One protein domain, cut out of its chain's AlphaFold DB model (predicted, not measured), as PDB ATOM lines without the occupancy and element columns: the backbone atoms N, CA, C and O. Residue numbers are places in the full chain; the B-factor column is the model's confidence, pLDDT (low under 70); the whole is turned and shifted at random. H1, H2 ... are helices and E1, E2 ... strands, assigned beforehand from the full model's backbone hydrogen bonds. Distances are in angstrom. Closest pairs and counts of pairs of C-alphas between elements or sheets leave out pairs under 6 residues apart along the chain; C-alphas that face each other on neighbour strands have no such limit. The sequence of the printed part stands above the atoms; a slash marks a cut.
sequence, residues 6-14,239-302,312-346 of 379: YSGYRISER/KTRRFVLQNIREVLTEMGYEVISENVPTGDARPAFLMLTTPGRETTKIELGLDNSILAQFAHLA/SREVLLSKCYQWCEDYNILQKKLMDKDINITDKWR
ATOM      1  N   TYR A   6     372.838 223.437 174.421       41.72
ATOM      2  CA  TYR A   6     374.259 223.657 174.163       41.72
ATOM      3  C   TYR A   6     374.493 223.794 172.664       41.72
ATOM      4  O   TYR A   6     374.298 222.849 171.902       41.72
ATOM      5  N   SER A   7     374.972 224.952 172.229       42.06
ATOM      6  CA  SER A   7     375.369 225.156 170.835       42.06
ATOM      7  C   SER A   7     376.863 224.855 170.693       42.06
ATOM      8  O   SER A   7     377.673 225.354 171.468       42.06
ATOM      9  N   GLY A   8     377.252 223.990 169.753       42.22
ATOM     10  CA  GLY A   8     378.647 223.607 169.507       42.22
ATOM     11  C   GLY A   8     379.223 224.308 168.280       42.22
ATOM     12  O   GLY A   8     378.511 224.441 167.293       42.22
ATOM     13  N   TYR A   9     380.495 224.718 168.276       51.72
ATOM     14  CA  TYR A   9     381.079 225.459 167.143       51.72
ATOM     15  C   TYR A   9     382.191 224.704 166.369       51.72
ATOM     16  O   TYR A   9     382.858 223.816 166.909       51.72
ATOM     17  N   ARG A  10     382.416 225.054 165.088       63.78
ATOM     18  CA  ARG A  10     383.504 224.554 164.213       63.78
ATOM     19  C   ARG A  10     384.237 225.706 163.513       63.78
ATOM     20  O   ARG A  10     383.588 226.570 162.945       63.78
ATOM     21  N   ILE A  11     385.574 225.670 163.509       63.38
ATOM     22  CA  ILE A  11     386.440 226.622 162.784       63.38
ATOM     23  C   ILE A  11     386.748 226.084 161.372       63.38
ATOM     24  O   ILE A  11     386.962 224.872 161.235       63.38
ATOM     25  N   SER A  12     386.806 226.945 160.347       70.81
ATOM     26  CA  SER A  12     387.205 226.552 158.983       70.81
ATOM     27  C   SER A  12     388.608 225.947 158.923       70.81
ATOM     28  O   SER A  12     389.484 226.178 159.762       70.81
ATOM     29  N   GLU A  13     388.849 225.165 157.877       72.69
ATOM     30  CA  GLU A  13     390.116 224.467 157.686       72.69
ATOM     31  C   GLU A  13     391.298 225.419 157.422       72.69
ATOM     32  O   GLU A  13     392.440 225.091 157.748       72.69
ATOM     33  N   ARG A  14     391.036 226.619 156.885       74.50
ATOM     34  CA  ARG A  14     392.063 227.620 156.561       74.50
ATOM     35  C   ARG A  14     392.589 228.313 157.814       74.50
ATOM     36  O   ARG A  14     393.801 228.348 158.022       74.50
ATOM     37  N   LYS A 239     392.557 226.779 173.531       87.75
ATOM     38  CA  LYS A 239     392.929 227.836 172.571       87.75
ATOM     39  C   LYS A 239     391.778 228.193 171.639       87.75
ATOM     40  O   LYS A 239     391.502 229.368 171.411       87.75
ATOM     41  N   THR A 240     391.105 227.172 171.119       89.25
ATOM     42  CA  THR A 240     389.931 227.317 170.262       89.25
ATOM     43  C   THR A 240     388.791 228.034 170.997       89.25
ATOM     44  O   THR A 240     388.231 228.983 170.457       89.25
ATOM     45  N   ARG A 241     388.548 227.695 172.267       90.88
ATOM     46  CA  ARG A 241     387.604 228.383 173.155       90.88
ATOM     47  C   ARG A 241     387.933 229.865 173.316       90.88
ATOM     48  O   ARG A 241     387.043 230.691 173.144       90.88
ATOM     49  N   ARG A 242     389.190 230.216 173.609       90.50
ATOM     50  CA  ARG A 242     389.613 231.622 173.758       90.50
ATOM     51  C   ARG A 242     389.433 232.411 172.465       90.50
ATOM     52  O   ARG A 242     388.949 233.535 172.497       90.50
ATOM     53  N   PHE A 243     389.785 231.803 171.333       92.19
ATOM     54  CA  PHE A 243     389.593 232.407 170.017       92.19
ATOM     55  C   PHE A 243     388.114 232.691 169.732       92.19
ATOM     56  O   PHE A 243     387.774 233.785 169.289       92.19
ATOM     57  N   VAL A 244     387.222 231.739 170.013       92.50
ATOM     58  CA  VAL A 244     385.786 231.944 169.786       92.50
ATOM     59  C   VAL A 244     385.192 232.963 170.749       92.50
ATOM     60  O   VAL A 244     384.450 233.826 170.297       92.50
ATOM     61  N   LEU A 245     385.563 232.938 172.033       94.25
ATOM     62  CA  LEU A 245     385.119 233.946 173.000       94.25
ATOM     63  C   LEU A 245     385.505 235.364 172.546       94.25
ATOM     64  O   LEU A 245     384.660 236.254 172.541       94.25
ATOM     65  N   GLN A 246     386.744 235.554 172.084       95.25
ATOM     66  CA  GLN A 246     387.214 236.838 171.559       95.25
ATOM     67  C   GLN A 246     386.391 237.307 170.348       95.25
ATOM     68  O   GLN A 246     386.009 238.472 170.268       95.25
ATOM     69  N   ASN A 247     386.062 236.404 169.421       96.19
ATOM     70  CA  ASN A 247     385.250 236.751 168.253       96.19
ATOM     71  C   ASN A 247     383.788 237.045 168.615       96.19
ATOM     72  O   ASN A 247     383.204 237.963 168.044       96.19
ATOM     73  N   ILE A 248     383.210 236.309 169.572       95.38
ATOM     74  CA  ILE A 248     381.878 236.603 170.124       95.38
ATOM     75  C   ILE A 248     381.875 238.004 170.737       95.38
ATOM     76  O   ILE A 248     380.986 238.795 170.433       95.38
ATOM     77  N   ARG A 249     382.890 238.328 171.549       96.25
ATOM     78  CA  ARG A 249     383.057 239.654 172.151       96.25
ATOM     79  C   ARG A 249     383.060 240.748 171.086       96.25
ATOM     80  O   ARG A 249     382.269 241.676 171.181       96.25
ATOM     81  N   GLU A 250     383.914 240.626 170.072       96.94
ATOM     82  CA  GLU A 250     384.019 241.612 168.988       96.94
ATOM     83  C   GLU A 250     382.690 241.808 168.254       96.94
ATOM     84  O   GLU A 250     382.233 242.938 168.100       96.94
ATOM     85  N   VAL A 251     382.042 240.711 167.852       96.81
ATOM     86  CA  VAL A 251     380.776 240.768 167.112       96.81
ATOM     87  C   VAL A 251     379.666 241.405 167.947       96.81
ATOM     88  O   VAL A 251     378.928 242.246 167.434       96.81
ATOM     89  N   LEU A 252     379.550 241.041 169.225       95.56
ATOM     90  CA  LEU A 252     378.533 241.610 170.105       95.56
ATOM     91  C   LEU A 252     378.805 243.087 170.397       95.56
ATOM     92  O   LEU A 252     377.872 243.887 170.383       95.56
ATOM     93  N   THR A 253     380.067 243.486 170.567       96.06
ATOM     94  CA  THR A 253     380.430 244.904 170.692       96.06
ATOM     95  C   THR A 253     380.065 245.703 169.441       96.06
ATOM     96  O   THR A 253     379.503 246.788 169.560       96.06
ATOM     97  N   GLU A 254     380.277 245.163 168.238       96.38
ATOM     98  CA  GLU A 254     379.798 245.792 166.995       96.38
ATOM     99  C   GLU A 254     378.266 245.892 166.915       96.38
ATOM    100  O   GLU A 254     377.742 246.768 166.232       96.38
ATOM    101  N   MET A 255     377.545 244.981 167.573       95.19
ATOM    102  CA  MET A 255     376.080 245.002 167.676       95.19
ATOM    103  C   MET A 255     375.572 245.947 168.779       95.19
ATOM    104  O   MET A 255     374.366 246.063 168.971       95.19
ATOM    105  N   GLY A 256     376.470 246.635 169.492       95.75
ATOM    106  CA  GLY A 256     376.126 247.593 170.541       95.75
ATOM    107  C   GLY A 256     376.056 247.004 171.951       95.75
ATOM    108  O   GLY A 256     375.571 247.679 172.855       95.75
ATOM    109  N   TYR A 257     376.531 245.773 172.162       95.00
ATOM    110  CA  TYR A 257     376.662 245.206 173.503       95.00
ATOM    111  C   TYR A 257     377.913 245.750 174.205       95.00
ATOM    112  O   TYR A 257     379.004 245.792 173.631       95.00
ATOM    113  N   GLU A 258     377.790 246.088 175.484       94.81
ATOM    114  CA  GLU A 258     378.904 246.577 176.304       94.81
ATOM    115  C   GLU A 258     379.445 245.459 177.200       94.81
ATOM    116  O   GLU A 258     378.691 244.821 177.920       94.81
ATOM    117  N   VAL A 259     380.754 245.201 177.200       94.75
ATOM    118  CA  VAL A 259     381.344 244.164 178.067       94.75
ATOM    119  C   VAL A 259     381.431 244.679 179.507       94.75
ATOM    120  O   VAL A 259     382.143 245.644 179.771       94.75
ATOM    121  N   ILE A 260     380.750 244.012 180.441       93.75
ATOM    122  CA  ILE A 260     380.803 244.309 181.881       93.75
ATOM    123  C   ILE A 260     381.999 243.608 182.520       93.75
ATOM    124  O   ILE A 260     382.770 244.207 183.268       93.75
ATOM    125  N   SER A 261     382.128 242.308 182.261       92.50
ATOM    126  CA  SER A 261     383.198 241.487 182.808       92.50
ATOM    127  C   SER A 261     383.545 240.358 181.853       92.50
ATOM    128  O   SER A 261     382.720 239.876 181.077       92.50
ATOM    129  N   GLU A 262     384.800 239.940 181.906       92.50
ATOM    130  CA  GLU A 262     385.317 238.841 181.115       92.50
ATOM    131  C   GLU A 262     386.200 237.989 182.016       92.50
ATOM    132  O   GLU A 262     387.025 238.509 182.771       92.50
ATOM    133  N   ASN A 263     386.033 236.675 181.922       90.75
ATOM    134  CA  ASN A 263     386.946 235.732 182.534       90.75
ATOM    135  C   ASN A 263     387.415 234.739 181.482       90.75
ATOM    136  O   ASN A 263     386.658 233.879 181.021       90.75
ATOM    137  N   VAL A 264     388.697 234.838 181.154       86.56
ATOM    138  CA  VAL A 264     389.403 233.851 180.348       86.56
ATOM    139  C   VAL A 264     390.320 233.081 181.289       86.56
ATOM    140  O   VAL A 264     391.443 233.530 181.526       86.56
ATOM    141  N   PRO A 265     389.864 231.954 181.867       81.12
ATOM    142  CA  PRO A 265     390.672 231.199 182.808       81.12
ATOM    143  C   PRO A 265     391.999 230.790 182.164       81.12
ATOM    144  O   PRO A 265     392.052 229.994 181.225       81.12
ATOM    145  N   THR A 266     393.095 231.341 182.680       76.62
ATOM    146  CA  THR A 266     394.451 230.903 182.353       76.62
ATOM    147  C   THR A 266     394.827 229.759 183.279       76.62
ATOM    148  O   THR A 266     395.029 229.974 184.468       76.62
ATOM    149  N   GLY A 267     394.943 228.546 182.735       71.94
ATOM    150  CA  GLY A 267     395.413 227.396 183.516       71.94
ATOM    151  C   GLY A 267     394.322 226.618 184.257       71.94
ATOM    152  O   GLY A 267     394.657 225.815 185.122       71.94
ATOM    153  N   ASP A 268     393.044 226.845 183.938       81.06
ATOM    154  CA  ASP A 268     391.906 226.277 184.670       81.06
ATOM    155  C   ASP A 268     390.833 225.720 183.712       81.06
ATOM    156  O   ASP A 268     390.576 226.267 182.631       81.06
ATOM    157  N   ALA A 269     390.230 224.598 184.105       85.12
ATOM    158  CA  ALA A 269     389.174 223.907 183.376       85.12
ATOM    159  C   ALA A 269     387.803 224.595 183.465       85.12
ATOM    160  O   ALA A 269     386.897 224.230 182.710       85.12
ATOM    161  N   ARG A 270     387.637 225.596 184.343       87.62
ATOM    162  CA  ARG A 270     386.402 226.392 184.437       87.62
ATOM    163  C   ARG A 270     385.989 226.978 183.077       87.62
ATOM    164  O   ARG A 270     386.861 227.282 182.253       87.62
ATOM    165  N   PRO A 271     384.678 227.150 182.814       87.12
ATOM    166  CA  PRO A 271     384.201 227.802 181.600       87.12
ATOM    167  C   PRO A 271     384.784 229.209 181.453       87.12
ATOM    168  O   PRO A 271     384.909 229.947 182.432       87.12
ATOM    169  N   ALA A 272     385.135 229.576 180.222       90.62
ATOM    170  CA  ALA A 272     385.442 230.966 179.911       90.62
ATOM    171  C   ALA A 272     384.119 231.714 179.750       90.62
ATOM    172  O   ALA A 272     383.183 231.140 179.200       90.62
ATOM    173  N   PHE A 273     384.010 232.952 180.228       92.12
ATOM    174  CA  PHE A 273     382.746 233.677 180.135       92.12
ATOM    175  C   PHE A 273     382.906 235.150 179.773       92.12
ATOM    176  O   PHE A 273     383.907 235.787 180.099       92.12
ATOM    177  N   LEU A 274     381.861 235.680 179.143       93.62
ATOM    178  CA  LEU A 274     381.623 237.098 178.900       93.62
ATOM    179  C   LEU A 274     380.315 237.492 179.580       93.62
ATOM    180  O   LEU A 274     379.292 236.850 179.358       93.62
ATOM    181  N   MET A 275     380.333 238.551 180.379       92.56
ATOM    182  CA  MET A 275     379.123 239.243 180.810       92.56
ATOM    183  C   MET A 275     379.014 240.554 180.049       92.56
ATOM    184  O   MET A 275     379.950 241.354 180.044       92.56
ATOM    185  N   LEU A 276     377.870 240.771 179.417       93.38
ATOM    186  CA  LEU A 276     377.621 241.896 178.532       93.38
ATOM    187  C   LEU A 276     376.315 242.592 178.909       93.38
ATOM    188  O   LEU A 276     375.366 241.928 179.313       93.38
ATOM    189  N   THR A 277     376.258 243.904 178.725       91.12
ATOM    190  CA  THR A 277     375.038 244.703 178.746       91.12
ATOM    191  C   THR A 277     374.484 244.798 177.326       91.12
ATOM    192  O   THR A 277     375.196 245.218 176.417       91.12
ATOM    193  N   THR A 278     373.227 244.421 177.117       87.00
ATOM    194  CA  THR A 278     372.507 244.618 175.853       87.00
ATOM    195  C   THR A 278     372.251 246.116 175.619       87.00
ATOM    196  O   THR A 278     372.221 246.888 176.583       87.00
ATOM    197  N   PRO A 279     371.954 246.558 174.384       82.94
ATOM    198  CA  PRO A 279     371.490 247.928 174.127       82.94
ATOM    199  C   PRO A 279     370.266 248.341 174.974       82.94
ATOM    200  O   PRO A 279     370.082 249.518 175.282       82.94
ATOM    201  N   GLY A 280     369.459 247.365 175.410       78.75
ATOM    202  CA  GLY A 280     368.336 247.533 176.340       78.75
ATOM    203  C   GLY A 280     368.717 247.633 177.826       78.75
ATOM    204  O   GLY A 280     367.823 247.657 178.668       78.75
ATOM    205  N   ARG A 281     370.016 247.717 178.160       78.19
ATOM    206  CA  ARG A 281     370.588 247.771 179.523       78.19
ATOM    207  C   ARG A 281     370.434 246.500 180.361       78.19
ATOM    208  O   ARG A 281     370.365 246.567 181.587       78.19
ATOM    209  N   GLU A 282     370.431 245.338 179.725       80.50
ATOM    210  CA  GLU A 282     370.251 244.056 180.413       80.50
ATOM    211  C   GLU A 282     371.503 243.212 180.379       80.50
ATOM    212  O   GLU A 282     372.266 243.271 179.423       80.50
ATOM    213  N   THR A 283     371.709 242.376 181.390       85.69
ATOM    214  CA  THR A 283     372.929 241.583 181.463       85.69
ATOM    215  C   THR A 283     372.732 240.192 180.878       85.69
ATOM    216  O   THR A 283     371.913 239.404 181.343       85.69
ATOM    217  N   THR A 284     373.531 239.873 179.866       85.81
ATOM    218  CA  THR A 284     373.632 238.540 179.272       85.81
ATOM    219  C   THR A 284     375.002 237.965 179.588       85.81
ATOM    220  O   THR A 284     376.028 238.623 179.415       85.81
ATOM    221  N   LYS A 285     375.025 236.725 180.058       89.62
ATOM    222  CA  LYS A 285     376.227 235.946 180.308       89.62
ATOM    223  C   LYS A 285     376.356 234.871 179.239       89.62
ATOM    224  O   LYS A 285     375.434 234.089 179.028       89.62
ATOM    225  N   ILE A 286     377.510 234.821 178.591       91.00
ATOM    226  CA  ILE A 286     377.869 233.797 177.616       91.00
ATOM    227  C   ILE A 286     379.022 232.994 178.197       91.00
ATOM    228  O   ILE A 286     380.078 233.556 178.475       91.00
ATOM    229  N   GLU A 287     378.829 231.696 178.380       91.25
ATOM    230  CA  GLU A 287     379.845 230.760 178.848       91.25
ATOM    231  C   GLU A 287     380.271 229.812 177.730       91.25
ATOM    232  O   GLU A 287     379.454 229.348 176.936       91.25
ATOM    233  N   LEU A 288     381.565 229.503 177.691       90.56
ATOM    234  CA  LEU A 288     382.164 228.552 176.774       90.56
ATOM    235  C   LEU A 288     382.869 227.431 177.541       90.56
ATOM    236  O   LEU A 288     383.841 227.656 178.277       90.56
ATOM    237  N   GLY A 289     382.401 226.205 177.324       88.44
ATOM    238  CA  GLY A 289     382.990 224.987 177.867       88.44
ATOM    239  C   GLY A 289     384.214 224.509 177.080       88.44
ATOM    240  O   GLY A 289     384.443 224.883 175.926       88.44
ATOM    241  N   LEU A 290     385.022 223.642 177.700       87.75
ATOM    242  CA  LEU A 290     386.133 222.955 177.021       87.75
ATOM    243  C   LEU A 290     385.662 221.902 176.009       87.75
ATOM    244  O   LEU A 290     386.438 221.456 175.171       87.75
ATOM    245  N   ASP A 291     384.401 221.498 176.073       84.56
ATOM    246  CA  ASP A 291     383.725 220.620 175.118       84.56
ATOM    247  C   ASP A 291     383.242 221.361 173.856       84.56
ATOM    248  O   ASP A 291     382.583 220.765 173.005       84.56
ATOM    249  N   ASN A 292     383.627 222.635 173.702       83.69
ATOM    250  CA  ASN A 292     383.178 223.560 172.659       83.69
ATOM    251  C   ASN A 292     381.686 223.900 172.741       83.69
ATOM    252  O   ASN A 292     381.105 224.314 171.740       83.69
ATOM    253  N   SER A 293     381.077 223.720 173.911       86.06
ATOM    254  CA  SER A 293     379.711 224.151 174.160       86.06
ATOM    255  C   SER A 293     379.651 225.657 174.438       86.06
ATOM    256  O   SER A 293     380.558 226.218 175.056       86.06
ATOM    257  N   ILE A 294     378.604 226.315 173.939       87.81
ATOM    258  CA  ILE A 294     378.265 227.715 174.207       87.81
ATOM    259  C   ILE A 294     376.934 227.717 174.953       87.81
ATOM    260  O   ILE A 294     375.982 227.058 174.531       87.81
ATOM    261  N   LEU A 295     376.881 228.468 176.046       86.31
ATOM    262  CA  LEU A 295     375.695 228.665 176.863       86.31
ATOM    263  C   LEU A 295     375.446 230.161 177.023       86.31
ATOM    264  O   LEU A 295     376.314 230.876 177.509       86.31
ATOM    265  N   ALA A 296     374.264 230.626 176.633       85.81
ATOM    266  CA  ALA A 296     373.827 231.997 176.858       85.81
ATOM    267  C   ALA A 296     372.724 232.018 177.920       85.81
ATOM    268  O   ALA A 296     371.781 231.231 177.855       85.81
ATOM    269  N   GLN A 297     372.856 232.901 178.905       82.25
ATOM    270  CA  GLN A 297     371.899 233.067 179.994       82.25
ATOM    271  C   GLN A 297     371.722 234.546 180.308       82.25
ATOM    272  O   GLN A 297     372.695 235.295 180.363       82.25
ATOM    273  N   PHE A 298     370.492 234.966 180.580       80.75
ATOM    274  CA  PHE A 298     370.258 236.271 181.185       80.75
ATOM    275  C   PHE A 298     370.698 236.206 182.646       80.75
ATOM    276  O   PHE A 298     370.266 235.330 183.392       80.75
ATOM    277  N   ALA A 299     371.598 237.099 183.042       73.56
ATOM    278  CA  ALA A 299     372.091 237.179 184.406       73.56
ATOM    279  C   ALA A 299     371.531 238.436 185.069       73.56
ATOM    280  O   ALA A 299     371.492 239.506 184.468       73.56
ATOM    281  N   HIS A 300     371.140 238.332 186.334       67.62
ATOM    282  CA  HIS A 300     370.833 239.505 187.139       67.62
ATOM    283  C   HIS A 300     372.118 239.994 187.813       67.62
ATOM    284  O   HIS A 300     372.795 239.233 188.506       67.62
ATOM    285  N   LEU A 301     372.483 241.264 187.607       56.00
ATOM    286  CA  LEU A 301     373.591 241.888 188.330       56.00
ATOM    287  C   LEU A 301     373.188 242.073 189.799       56.00
ATOM    288  O   LEU A 301     372.556 243.064 190.164       56.00
ATOM    289  N   ALA A 302     373.554 241.116 190.649       47.44
ATOM    290  CA  ALA A 302     373.426 241.253 192.093       47.44
ATOM    291  C   ALA A 302     374.322 242.414 192.567       47.44
ATOM    292  O   ALA A 302     375.547 242.309 192.528       47.44
ATOM    293  N   SER A 312     357.625 241.733 184.058       69.19
ATOM    294  CA  SER A 312     356.443 240.982 183.657       69.19
ATOM    295  C   SER A 312     356.862 239.904 182.656       69.19
ATOM    296  O   SER A 312     357.811 240.081 181.885       69.19
ATOM    297  N   ARG A 313     356.164 238.771 182.661       70.69
ATOM    298  CA  ARG A 313     356.409 237.673 181.719       70.69
ATOM    299  C   ARG A 313     356.555 238.166 180.274       70.69
ATOM    300  O   ARG A 313     357.416 237.691 179.547       70.69
ATOM    301  N   GLU A 314     355.747 239.142 179.874       72.31
ATOM    302  CA  GLU A 314     355.788 239.782 178.552       72.31
ATOM    303  C   GLU A 314     357.132 240.461 178.270       72.31
ATOM    304  O   GLU A 314     357.688 240.315 177.182       72.31
ATOM    305  N   VAL A 315     357.692 241.145 179.271       71.50
ATOM    306  CA  VAL A 315     359.005 241.785 179.191       71.50
ATOM    307  C   VAL A 315     360.099 240.722 179.061       71.50
ATOM    308  O   VAL A 315     360.955 240.869 178.201       71.50
ATOM    309  N   LEU A 316     360.052 239.610 179.806       68.94
ATOM    310  CA  LEU A 316     361.002 238.496 179.624       68.94
ATOM    311  C   LEU A 316     360.896 237.837 178.239       68.94
ATOM    312  O   LEU A 316     361.916 237.606 177.593       68.94
ATOM    313  N   LEU A 317     359.679 237.584 177.751       73.31
ATOM    314  CA  LEU A 317     359.455 237.009 176.420       73.31
ATOM    315  C   LEU A 317     360.016 237.916 175.323       73.31
ATOM    316  O   LEU A 317     360.726 237.439 174.441       73.31
ATOM    317  N   SER A 318     359.745 239.222 175.401       77.56
ATOM    318  CA  SER A 318     360.280 240.200 174.451       77.56
ATOM    319  C   SER A 318     361.811 240.185 174.414       77.56
ATOM    320  O   SER A 318     362.388 240.287 173.334       77.56
ATOM    321  N   LYS A 319     362.475 240.019 175.566       73.38
ATOM    322  CA  LYS A 319     363.945 239.922 175.646       73.38
ATOM    323  C   LYS A 319     364.467 238.656 174.996       73.38
ATOM    324  O   LYS A 319     365.432 238.707 174.242       73.38
ATOM    325  N   CYS A 320     363.830 237.521 175.271       76.12
ATOM    326  CA  CYS A 320     364.194 236.259 174.643       76.12
ATOM    327  C   CYS A 320     364.047 236.340 173.120       76.12
ATOM    328  O   CYS A 320     364.948 235.900 172.417       76.12
ATOM    329  N   TYR A 321     362.965 236.944 172.612       81.62
ATOM    330  CA  TYR A 321     362.788 237.156 171.174       81.62
ATOM    331  C   TYR A 321     363.894 238.034 170.584       81.62
ATOM    332  O   TYR A 321     364.501 237.637 169.590       81.62
ATOM    333  N   GLN A 322     364.220 239.157 171.232       84.94
ATOM    334  CA  GLN A 322     365.319 240.015 170.786       84.94
ATOM    335  C   GLN A 322     366.656 239.265 170.779       84.94
ATOM    336  O   GLN A 322     367.400 239.335 169.806       84.94
ATOM    337  N   TRP A 323     366.950 238.490 171.828       86.12
ATOM    338  CA  TRP A 323     368.157 237.670 171.878       86.12
ATOM    339  C   TRP A 323     368.183 236.612 170.773       86.12
ATOM    340  O   TRP A 323     369.235 236.377 170.197       86.12
ATOM    341  N   CYS A 324     367.054 235.985 170.433       85.56
ATOM    342  CA  CYS A 324     366.988 235.042 169.316       85.56
ATOM    343  C   CYS A 324     367.291 235.717 167.968       85.56
ATOM    344  O   CYS A 324     367.990 235.137 167.135       85.56
ATOM    345  N   GLU A 325     366.800 236.938 167.742       89.31
ATOM    346  CA  GLU A 325     367.135 237.722 166.546       89.31
ATOM    347  C   GLU A 325     368.621 238.091 166.510       89.31
ATOM    348  O   GLU A 325     369.308 237.828 165.517       89.31
ATOM    349  N   ASP A 326     369.139 238.613 167.620       91.00
ATOM    350  CA  ASP A 326     370.547 238.972 167.773       91.00
ATOM    351  C   ASP A 326     371.451 237.742 167.615       91.00
ATOM    352  O   ASP A 326     372.490 237.805 166.960       91.00
ATOM    353  N   TYR A 327     371.038 236.589 168.139       90.31
ATOM    354  CA  TYR A 327     371.755 235.324 168.016       90.31
ATOM    355  C   TYR A 327     371.868 234.874 166.555       90.31
ATOM    356  O   TYR A 327     372.941 234.454 166.123       90.31
ATOM    357  N   ASN A 328     370.814 235.043 165.750       90.81
ATOM    358  CA  ASN A 328     370.871 234.767 164.311       90.81
ATOM    359  C   ASN A 328     371.863 235.692 163.583       90.81
ATOM    360  O   ASN A 328     372.546 235.267 162.646       90.81
ATOM    361  N   ILE A 329     371.959 236.961 163.995       94.50
ATOM    362  CA  ILE A 329     372.936 237.918 163.450       94.50
ATOM    363  C   ILE A 329     374.356 237.533 163.885       94.50
ATOM    364  O   ILE A 329     375.262 237.499 163.047       94.50
ATOM    365  N   LEU A 330     374.539 237.188 165.162       92.94
ATOM    366  CA  LEU A 330     375.794 236.700 165.731       92.94
ATOM    367  C   LEU A 330     376.293 235.466 164.972       92.94
ATOM    368  O   LEU A 330     377.445 235.451 164.544       92.94
ATOM    369  N   GLN A 331     375.436 234.465 164.741       93.19
ATOM    370  CA  GLN A 331     375.788 233.267 163.973       93.19
ATOM    371  C   GLN A 331     376.269 233.612 162.558       93.19
ATOM    372  O   GLN A 331     377.307 233.107 162.133       93.19
ATOM    373  N   LYS A 332     375.562 234.495 161.838       94.31
ATOM    374  CA  LYS A 332     375.959 234.922 160.484       94.31
ATOM    375  C   LYS A 332     377.320 235.619 160.485       94.31
ATOM    376  O   LYS A 332     378.201 235.231 159.726       94.31
ATOM    377  N   LYS A 333     377.518 236.593 161.377       96.44
ATOM    378  CA  LYS A 333     378.789 237.322 161.497       96.44
ATOM    379  C   LYS A 333     379.952 236.417 161.915       96.44
ATOM    380  O   LYS A 333     381.072 236.598 161.451       96.44
ATOM    381  N   LEU A 334     379.711 235.438 162.786       93.75
ATOM    382  CA  LEU A 334     380.726 234.454 163.170       93.75
ATOM    383  C   LEU A 334     381.045 233.488 162.028       93.75
ATOM    384  O   LEU A 334     382.209 233.135 161.853       93.75
ATOM    385  N   MET A 335     380.055 233.124 161.212       92.88
ATOM    386  CA  MET A 335     380.267 232.314 160.014       92.88
ATOM    387  C   MET A 335     381.177 233.027 159.004       92.88
ATOM    388  O   MET A 335     382.051 232.378 158.436       92.88
ATOM    389  N   ASP A 336     381.054 234.351 158.851       93.31
ATOM    390  CA  ASP A 336     381.971 235.164 158.029       93.31
ATOM    391  C   ASP A 336     383.413 235.159 158.573       93.31
ATOM    392  O   ASP A 336     384.375 235.328 157.822       93.31
ATOM    393  N   LYS A 337     383.570 234.918 159.880       91.38
ATOM    394  CA  LYS A 337     384.855 234.692 160.560       91.38
ATOM    395  C   LYS A 337     385.223 233.212 160.663       91.38
ATOM    396  O   LYS A 337     386.021 232.833 161.521       91.38
ATOM    397  N   ASP A 338     384.648 232.370 159.807       93.06
ATOM    398  CA  ASP A 338     384.930 230.940 159.740       93.06
ATOM    399  C   ASP A 338     384.548 230.151 161.012       93.06
ATOM    400  O   ASP A 338     385.036 229.040 161.216       93.06
ATOM    401  N   ILE A 339     383.662 230.684 161.860       91.81
ATOM    402  CA  ILE A 339     383.145 230.041 163.076       91.81
ATOM    403  C   ILE A 339     381.678 229.662 162.852       91.81
ATOM    404  O   ILE A 339     380.780 230.498 162.900       91.81
ATOM    405  N   ASN A 340     381.416 228.376 162.644       90.25
ATOM    406  CA  ASN A 340     380.063 227.860 162.461       90.25
ATOM    407  C   ASN A 340     379.506 227.344 163.790       90.25
ATOM    408  O   ASN A 340     380.052 226.378 164.325       90.25
ATOM    409  N   ILE A 341     378.449 227.967 164.313       87.25
ATOM    410  CA  ILE A 341     377.738 227.515 165.513       87.25
ATOM    411  C   ILE A 341     376.591 226.592 165.091       87.25
ATOM    412  O   ILE A 341     375.765 226.938 164.257       87.25
ATOM    413  N   THR A 342     376.545 225.405 165.684       80.88
ATOM    414  CA  THR A 342     375.506 224.395 165.484       80.88
ATOM    415  C   THR A 342     374.731 224.210 166.773       80.88
ATOM    416  O   THR A 342     375.298 223.807 167.788       80.88
ATOM    417  N   ASP A 343     373.435 224.487 166.738       76.56
ATOM    418  CA  ASP A 343     372.573 224.301 167.897       76.56
ATOM    419  C   ASP A 343     372.335 222.808 168.137       76.56
ATOM    420  O   ASP A 343     371.978 222.062 167.220       76.56
ATOM    421  N   LYS A 344     372.567 222.350 169.371       65.69
ATOM    422  CA  LYS A 344     372.195 221.004 169.803       65.69
ATOM    423  C   LYS A 344     371.302 221.096 171.029       65.69
ATOM    424  O   LYS A 344     371.711 221.515 172.112       65.69
ATOM    425  N   TRP A 345     370.070 220.647 170.853       55.78
ATOM    426  CA  TRP A 345     369.147 220.445 171.955       55.78
ATOM    427  C   TRP A 345     369.607 219.227 172.757       55.78
ATOM    428  O   TRP A 345     369.808 218.146 172.205       55.78
ATOM    429  N   ARG A 346     369.845 219.413 174.060       46.50
ATOM    430  CA  ARG A 346     370.176 218.308 174.975       46.50
ATOM    431  C   ARG A 346     368.940 217.466 175.297       46.50
ATOM    432  O   ARG A 346     369.063 216.267 175.513       46.50
TER     433      ARG A 346
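Overview. This is residues 6 to 14, 239 to 302 and 312 to 346 of the 379 residues of an uncharacterized protein of Pelotomaculum sp. PtaU1.Bin035 (UniProt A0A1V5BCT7). One strongly twisted sheet of six strands curls round the helix H1, and a second, longer helix, H2, packs on the same face of the sheet, over E5 and E6, while the opposite face has no named helix. The strands E2 to E5 form the larger part of the sheet, and the pair E1 and E6 is added beyond E5 through a short overlap of E5 with E1. The printed part has 108 residues, with two named helices and six named strands in the chain order E1 H1 E2 E3 E4 E5 H2 E6; the sheet runs E2 E3 E4 E5 E1 E6, all antiparallel, and the class is mixed, helices and strands. The whole is compact, with a radius of gyration of the C-alphas of 13.7 A and spans of 44 by 30 by 29 A.

Along the chain. The sheet begins at one edge with E2, residues 258 to 263, with C-alpha 258 at (378.904, 246.577, 176.304). E3 is residues 272 to 277, E4 residues 283 to 288 and E5 residues 293 to 298. E1 is residues 6 to 11, with C-alpha 6 at (374.259, 223.657, 174.163), and E6 is residues 339 to 344, with C-alpha 344 at (372.195, 221.004, 169.803). The shortest strand, E2, is 14.9 A from first to last C-alpha, and the longest, E3, 17.3 A. H1, residues 239 to 254, is 22.9 A long, and H2, residues 313 to 336, is 34.9 A long.

Arrangement. E2, E3, E4 and E5 are a meander, each strand the antiparallel neighbour of the one before, and each step is a hairpin. N 260 and O 275 are 2.8 A apart between E2 and E3, N 274 and O 286 2.9 A between E3 and E4, and N 287 and O 295 2.8 A between E4 and E5. The pairing of E5 is staggered: it pairs with E1 over residues 293 to 294, where N 294 and O 7 are 2.8 A apart, and with E4 over residues 294 to 298. E1 and E6 are antiparallel at 153 degrees, with N 8 and O 342 2.8 A apart. The sheet curls round H1; the closest C-alphas of H1 and E3 are those of Arg 249 and Leu 274, 7.4 A apart. H2 is on the same face, at a height over the sheet of 9.3 A, over E5 and E6; it only just runs along the strands, at 29 degrees to E5 on the local plane. The closest C-alphas of H2 and E6 are those of Gln 331 and Ile 341, 6.3 A apart. H1 touches H2 with residues 247 to 252 alone, at a steep tilt of 65 degrees, opposite ways; their closest C-alphas are those of Val 251 and Leu 330, 6.6 A apart. In H1 and H2 every O i to N i+4 pair is within hydrogen-bond range.

Size, cuts and confidence. The C-alphas farthest apart are those of Arg 14 and Ser 312, 46.7 A. Residues 15 to 238 and 303 to 311 are not printed; the gaps between C-alphas are 16.0 A from 14 to 239 and 19.0 A from 302 to 312. Of the links that are printed whole, E2 to E3 is short and the others are tight. The mean pLDDT of the printed part is 83.4; residues 6 to 11, 300 to 302, 312, 316 and 344 to 346 are under 70.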